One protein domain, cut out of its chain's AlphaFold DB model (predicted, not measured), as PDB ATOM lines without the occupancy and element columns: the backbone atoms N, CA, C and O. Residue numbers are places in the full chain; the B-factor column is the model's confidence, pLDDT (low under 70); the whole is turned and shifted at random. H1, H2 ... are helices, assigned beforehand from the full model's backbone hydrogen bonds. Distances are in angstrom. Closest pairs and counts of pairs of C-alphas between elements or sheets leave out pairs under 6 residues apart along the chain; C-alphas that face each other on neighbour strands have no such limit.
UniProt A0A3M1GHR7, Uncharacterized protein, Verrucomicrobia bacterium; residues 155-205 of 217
ATOM      1  N   GLU A 155     117.779  76.216 155.152       95.56
ATOM      2  CA  GLU A 155     118.128  74.874 154.665       95.56
ATOM      3  C   GLU A 155     116.896  74.123 154.154       95.56
ATOM      4  O   GLU A 155     116.917  73.570 153.058       95.56
ATOM      5  N   ARG A 156     115.778  74.173 154.895       95.06
ATOM      6  CA  ARG A 156     114.507  73.588 154.438       95.06
ATOM      7  C   ARG A 156     113.983  74.251 153.169       95.06
ATOM      8  O   ARG A 156     113.474  73.554 152.296       95.06
ATOM      9  N   ALA A 157     114.084  75.575 153.068       94.69
ATOM     10  CA  ALA A 157     113.647  76.308 151.884       94.69
ATOM     11  C   ALA A 157     114.485  75.939 150.652       94.69
ATOM     12  O   ALA A 157     113.917  75.716 149.586       94.69
ATOM     13  N   VAL A 158     115.808  75.812 150.808       96.38
ATOM     14  CA  VAL A 158     116.713  75.355 149.743       96.38
ATOM     15  C   VAL A 158     116.370  73.928 149.327       96.38
ATOM     16  O   VAL A 158     116.139  73.695 148.147       96.38
ATOM     17  N   ALA A 159     116.228  72.999 150.276       95.69
ATOM     18  CA  ALA A 159     115.881  71.610 149.971       95.69
ATOM     19  C   ALA A 159     114.531  71.491 149.239       95.69
ATOM     20  O   ALA A 159     114.399  70.740 148.271       95.69
ATOM     21  N   LEU A 160     113.524  72.266 149.661       95.38
ATOM     22  CA  LEU A 160     112.233  72.306 148.978       95.38
ATOM     23  C   LEU A 160     112.357  72.902 147.569       95.38
ATOM     24  O   LEU A 160     111.747  72.381 146.637       95.38
ATOM     25  N   ALA A 161     113.142  73.969 147.400       94.69
ATOM     26  CA  ALA A 161     113.385  74.582 146.099       94.69
ATOM     27  C   ALA A 161     114.114  73.620 145.146       94.69
ATOM     28  O   ALA A 161     113.726  73.516 143.986       94.69
ATOM     29  N   GLU A 162     115.104  72.871 145.635       94.94
ATOM     30  CA  GLU A 162     115.795  71.825 144.875       94.94
ATOM     31  C   GLU A 162     114.831  70.718 144.444       94.94
ATOM     32  O   GLU A 162     114.795  70.355 143.268       94.94
ATOM     33  N   GLN A 163     113.994  70.222 145.359       94.19
ATOM     34  CA  GLN A 163     112.998  69.199 145.040       94.19
ATOM     35  C   GLN A 163     111.984  69.701 144.003       94.19
ATOM     36  O   GLN A 163     111.678  69.005 143.035       94.19
ATOM     37  N   GLN A 164     111.477  70.925 144.171       94.50
ATOM     38  CA  GLN A 164     110.569  71.545 143.206       94.50
ATOM     39  C   GLN A 164     111.238  71.745 141.848       94.50
ATOM     40  O   GLN A 164     110.607  71.511 140.821       94.50
ATOM     41  N   PHE A 165     112.505  72.160 141.829       94.25
ATOM     42  CA  PHE A 165     113.273  72.310 140.600       94.25
ATOM     43  C   PHE A 165     113.441  70.969 139.877       94.25
ATOM     44  O   PHE A 165     113.204  70.901 138.671       94.25
ATOM     45  N   GLN A 166     113.768  69.894 140.602       93.88
ATOM     46  CA  GLN A 166     113.880  68.544 140.039       93.88
ATOM     47  C   GLN A 166     112.563  68.086 139.404       93.88
ATOM     48  O   GLN A 166     112.551  67.683 138.242       93.88
ATOM     49  N   VAL A 167     111.446  68.204 140.132       93.44
ATOM     50  CA  VAL A 167     110.120  67.814 139.626       93.44
ATOM     51  C   VAL A 167     109.746  68.634 138.391       93.44
ATOM     52  O   VAL A 167     109.443  68.051 137.352       93.44
ATOM     53  N   LYS A 168     109.862  69.965 138.456       92.44
ATOM     54  CA  LYS A 168     109.558  70.852 137.321       92.44
ATOM     55  C   LYS A 168     110.433  70.573 136.100       92.44
ATOM     56  O   LYS A 168     109.965  70.696 134.975       92.44
ATOM     57  N   THR A 169     111.694  70.192 136.304       91.12
ATOM     58  CA  THR A 169     112.601  69.825 135.206       91.12
ATOM     59  C   THR A 169     112.131  68.547 134.515       91.12
ATOM     60  O   THR A 169     112.087  68.499 133.287       91.12
ATOM     61  N   CYS A 170     111.731  67.530 135.281       91.12
ATOM     62  CA  CYS A 170     111.167  66.297 134.731       91.12
ATOM     63  C   CYS A 170     109.836  66.543 134.004       91.12
ATOM     64  O   CYS A 170     109.632  66.016 132.912       91.12
ATOM     65  N   GLU A 171     108.950  67.365 134.571       91.62
ATOM     66  CA  GLU A 171     107.687  67.762 133.932       91.62
ATOM     67  C   GLU A 171     107.935  68.484 132.604       91.62
ATOM     68  O   GLU A 171     107.362  68.111 131.580       91.62
ATOM     69  N   ALA A 172     108.843  69.466 132.598       87.25
ATOM     70  CA  ALA A 172     109.229  70.178 131.388       87.25
ATOM     71  C   ALA A 172     109.840  69.227 130.349       87.25
ATOM     72  O   ALA A 172     109.518  69.323 129.166       87.25
ATOM     73  N   PHE A 173     110.684  68.279 130.768       88.12
ATOM     74  CA  PHE A 173     111.229  67.268 129.865       88.12
ATOM     75  C   PHE A 173     110.119  66.451 129.196       88.12
ATOM     76  O   PHE A 173     110.128  66.328 127.975       88.12
ATOM     77  N   LEU A 174     109.153  65.934 129.962       88.56
ATOM     78  CA  LEU A 174     108.035  65.164 129.405       88.56
ATOM     79  C   LEU A 174     107.209  66.006 128.427       88.56
ATOM     80  O   LEU A 174     106.955  65.569 127.307       88.56
ATOM     81  N   GLN A 175     106.875  67.241 128.810       88.00
ATOM     82  CA  GLN A 175     106.129  68.174 127.967       88.00
ATOM     83  C   GLN A 175     106.842  68.445 126.632       88.00
ATOM     84  O   GLN A 175     106.224  68.422 125.568       88.00
ATOM     85  N   TRP A 176     108.148  68.708 126.664       85.44
ATOM     86  CA  TRP A 176     108.907  69.029 125.454       85.44
ATOM     87  C   TRP A 176     109.297  67.797 124.651       85.44
ATOM     88  O   TRP A 176     109.396  67.887 123.430       85.44
ATOM     89  N   PHE A 177     109.437  66.634 125.282       81.56
ATOM     90  CA  PHE A 177     109.585  65.377 124.562       81.56
ATOM     91  C   PHE A 177     108.344  65.072 123.718       81.56
ATOM     92  O   PHE A 177     108.458  64.445 122.673       81.56
ATOM     93  N   GLU A 178     107.151  65.534 124.085       83.56
ATOM     94  CA  GLU A 178     105.959  65.412 123.235       83.56
ATOM     95  C   GLU A 178     106.000  66.315 121.988       83.56
ATOM     96  O   GLU A 178     105.349  66.019 120.982       83.56
ATOM     97  N   ASN A 179     106.824  67.366 121.995       88.06
ATOM     98  CA  ASN A 179     106.961  68.290 120.878       88.06
ATOM     99  C   ASN A 179     107.836  67.701 119.757       88.06
ATOM    100  O   ASN A 179     109.036  67.471 119.917       88.06
ATOM    101  N   LYS A 180     107.241  67.528 118.570       84.06
ATOM    102  CA  LYS A 180     107.908  66.963 117.387       84.06
ATOM    103  C   LYS A 180     109.204  67.700 117.015       84.06
ATOM    104  O   LYS A 180     110.202  67.055 116.715       84.06
ATOM    105  N   ARG A 181     109.211  69.034 117.089       83.19
ATOM    106  CA  ARG A 181     110.372  69.859 116.721       83.19
ATOM    107  C   ARG A 181     111.501  69.764 117.748       83.19
ATOM    108  O   ARG A 181     112.668  69.794 117.377       83.19
ATOM    109  N   ALA A 182     111.165  69.599 119.027       85.12
ATOM    110  CA  ALA A 182     112.159  69.365 120.072       85.12
ATOM    111  C   ALA A 182     112.832  67.989 119.918       85.12
ATOM    112  O   ALA A 182     114.046  67.888 120.093       85.12
ATOM    113  N   ARG A 183     112.083  66.946 119.518       85.25
ATOM    114  CA  ARG A 183     112.665  65.626 119.199       85.25
ATOM    115  C   ARG A 183     113.635  65.688 118.026       85.25
ATOM    116  O   ARG A 183     114.743  65.183 118.145       85.25
ATOM    117  N   GLU A 184     113.248  66.343 116.933       87.19
ATOM    118  CA  GLU A 184     114.093  66.482 115.738       87.19
ATOM    119  C   GLU A 184     115.438  67.158 116.067       87.19
ATOM    120  O   GLU A 184     116.492  66.705 115.618       87.19
ATOM    121  N   ILE A 185     115.423  68.196 116.912       85.06
ATOM    122  CA  ILE A 185     116.645  68.864 117.386       85.06
ATOM    123  C   ILE A 185     117.485  67.923 118.266       85.06
ATOM    124  O   ILE A 185     118.700  67.816 118.074       85.06
ATOM    125  N   ALA A 186     116.858  67.204 119.203       84.56
ATOM    126  CA  ALA A 186     117.548  66.270 120.095       84.56
ATOM    127  C   ALA A 186     118.200  65.089 119.341       84.56
ATOM    128  O   ALA A 186     119.324  64.688 119.672       84.56
ATOM    129  N   GLU A 187     117.537  64.574 118.304       88.00
ATOM    130  CA  GLU A 187     117.991  63.456 117.460       88.00
ATOM    131  C   GLU A 187     118.999  63.866 116.373       88.00
ATOM    132  O   GLU A 187     119.619  63.001 115.753       88.00
ATOM    133  N   SER A 188     119.215  65.167 116.151       88.00
ATOM    134  CA  SER A 188     120.167  65.670 115.151       88.00
ATOM    135  C   SER A 188     121.605  65.168 115.386       88.00
ATOM    136  O   SER A 188     121.977  64.763 116.487       88.00
ATOM    137  N   GLN A 189     122.469  65.210 114.368       87.69
ATOM    138  CA  GLN A 189     123.894  64.856 114.522       87.69
ATOM    139  C   GLN A 189     124.771  66.027 115.008       87.69
ATOM    140  O   GLN A 189     125.996  65.927 115.012       87.69
ATOM    141  N   SER A 190     124.158  67.137 115.425       84.00
ATOM    142  CA  SER A 190     124.862  68.316 115.932       84.00
ATOM    143  C   SER A 190     125.573  68.038 117.263       84.00
ATOM    144  O   SER A 190     125.198  67.140 118.021       84.00
ATOM    145  N   ALA A 191     126.597  68.830 117.584       87.69
ATOM    146  CA  ALA A 191     127.258  68.762 118.888       87.69
ATOM    147  C   ALA A 191     126.274  69.086 120.032       87.69
ATOM    148  O   ALA A 191     125.356  69.889 119.858       87.69
ATOM    149  N   SER A 192     126.484  68.500 121.219       78.12
ATOM    150  CA  SER A 192     125.585  68.664 122.376       78.12
ATOM    151  C   SER A 192     125.344  70.127 122.757       78.12
ATOM    152  O   SER A 192     124.222  70.491 123.088       78.12
ATOM    153  N   GLU A 193     126.363  70.982 122.660       82.75
ATOM    154  CA  GLU A 193     126.252  72.419 122.948       82.75
ATOM    155  C   GLU A 193     125.296  73.138 121.982       82.75
ATOM    156  O   GLU A 193     124.495  73.967 122.406       82.75
ATOM    157  N   VAL A 194     125.325  72.762 120.698       82.44
ATOM    158  CA  VAL A 194     124.445  73.320 119.659       82.44
ATOM    159  C   VAL A 194     123.005  72.868 119.884       82.44
ATOM    160  O   VAL A 194     122.093  73.686 119.851       82.44
ATOM    161  N   LYS A 195     122.804  71.586 120.216       83.44
ATOM    162  CA  LYS A 195     121.478  71.052 120.567       83.44
ATOM    163  C   LYS A 195     120.879  71.758 121.780       83.44
ATOM    164  O   LYS A 195     119.690  72.060 121.785       83.44
ATOM    165  N   ILE A 196     121.694  72.014 122.808       84.56
ATOM    166  CA  ILE A 196     121.261  72.720 124.020       84.56
ATOM    167  C   ILE A 196     120.829  74.149 123.678       84.56
ATOM    168  O   ILE A 196     119.780  74.578 124.151       84.56
ATOM    169  N   ASP A 197     121.586  74.875 122.850       83.44
ATOM    170  CA  ASP A 197     121.222  76.246 122.472       83.44
ATOM    171  C   ASP A 197     119.966  76.292 121.582       83.44
ATOM    172  O   ASP A 197     119.076  77.106 121.823       83.44
ATOM    173  N   GLU A 198     119.826  75.376 120.619       83.88
ATOM    174  CA  GLU A 198     118.630  75.268 119.768       83.88
ATOM    175  C   GLU A 198     117.372  74.891 120.566       83.88
ATOM    176  O   GLU A 198     116.319  75.506 120.387       83.88
ATOM    177  N   LEU A 199     117.477  73.930 121.493       85.19
ATOM    178  CA  LEU A 199     116.383  73.578 122.403       85.19
ATOM    179  C   LEU A 199     116.037  74.743 123.326       85.19
ATOM    180  O   LEU A 199     114.862  75.050 123.507       85.19
ATOM    181  N   ARG A 200     117.039  75.434 123.872       85.00
ATOM    182  CA  ARG A 200     116.819  76.605 124.720       85.00
ATOM    183  C   ARG A 200     116.089  77.714 123.958       85.00
ATOM    184  O   ARG A 200     115.136  78.264 124.501       85.00
ATOM    185  N   ARG A 201     116.485  78.024 122.718       86.12
ATOM    186  CA  ARG A 201     115.789  79.016 121.874       86.12
ATOM    187  C   ARG A 201     114.362  78.585 121.549       86.12
ATOM    188  O   ARG A 201     113.454  79.407 121.596       86.12
ATOM    189  N   LEU A 202     114.140  77.299 121.275       84.50
ATOM    190  CA  LEU A 202     112.796  76.760 121.053       84.50
ATOM    191  C   LEU A 202     111.911  76.864 122.309       84.50
ATOM    192  O   LEU A 202     110.722  77.146 122.190       84.50
ATOM    193  N   MET A 203     112.480  76.626 123.495       82.62
ATOM    194  CA  MET A 203     111.758  76.600 124.774       82.62
ATOM    195  C   MET A 203     111.519  77.991 125.375       82.62
ATOM    196  O   MET A 203     110.491  78.201 126.016       82.62
ATOM    197  N   PHE A 204     112.459  78.924 125.201       82.25
ATOM    198  CA  PHE A 204     112.481  80.208 125.915       82.25
ATOM    199  C   PHE A 204     112.591  81.440 125.002       82.25
ATOM    200  O   PHE A 204     112.607  82.555 125.515       82.25
ATOM    201  N   GLY A 205     112.659  81.265 123.679       80.50
ATOM    202  CA  GLY A 205     112.847  82.357 122.719       80.50
ATOM    203  C   GLY A 205     114.299  82.838 122.596       80.50
ATOM    204  O   GLY A 205     115.208  82.343 123.271       80.50
TER     205      GLY A 205
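What this domain is: This is residues 155 to 205 of the 217 residues of an uncharacterized protein of Verrucomicrobia bacterium (UniProt A0A3M1GHR7). A long helix, H1, sticks out with residues 155 to 171 as an arm from a small head, the helical hairpin of H2 and H3, and makes most of the length. H1 stands nearly square to H2 at the corner where they meet. The printed part has 51 residues with three named helices, H1, H2 and H3, and no named strand. The class is all helix; the whole is loose, with a radius of gyration of the C-alphas of 13.7 A, and spans 41 by 21 by 19 A.

How they stand to each other: H1, residues 155 to 177, is close to but not clearly touching H2, residues 180 to 187, with the closest C-alphas, those of Phe 177 and Arg 183, 6.2 A apart. Their lines are about perpendicular, at 77 degrees. H2 touches H3, residues 192 to 204; the closest C-alphas, those of Ile 185 and Lys 195, are 6.2 A apart. This hairpin runs opposite ways at a shallow tilt of 17 degrees. H1 and H3 are only just apart, at 8.1 A between closest C-alphas. In H1, H2 and H3 every O i to N i+4 pair is within hydrogen-bond range.

Where its parts are: H1 measures 32.7 A from C-alpha 155 at (118.128, 74.874, 154.665) to C-alpha 177. H2 measures 10.7 A, and H3 17.8 A, ending at C-alpha 204 at (112.481, 80.208, 125.915).

The domain as a whole: The two C-alphas farthest apart, those of Arg 156 and Gln 189, are 41.9 A apart. The printed part has no cut, both links are tight, and no printed residue is under 70 in pLDDT.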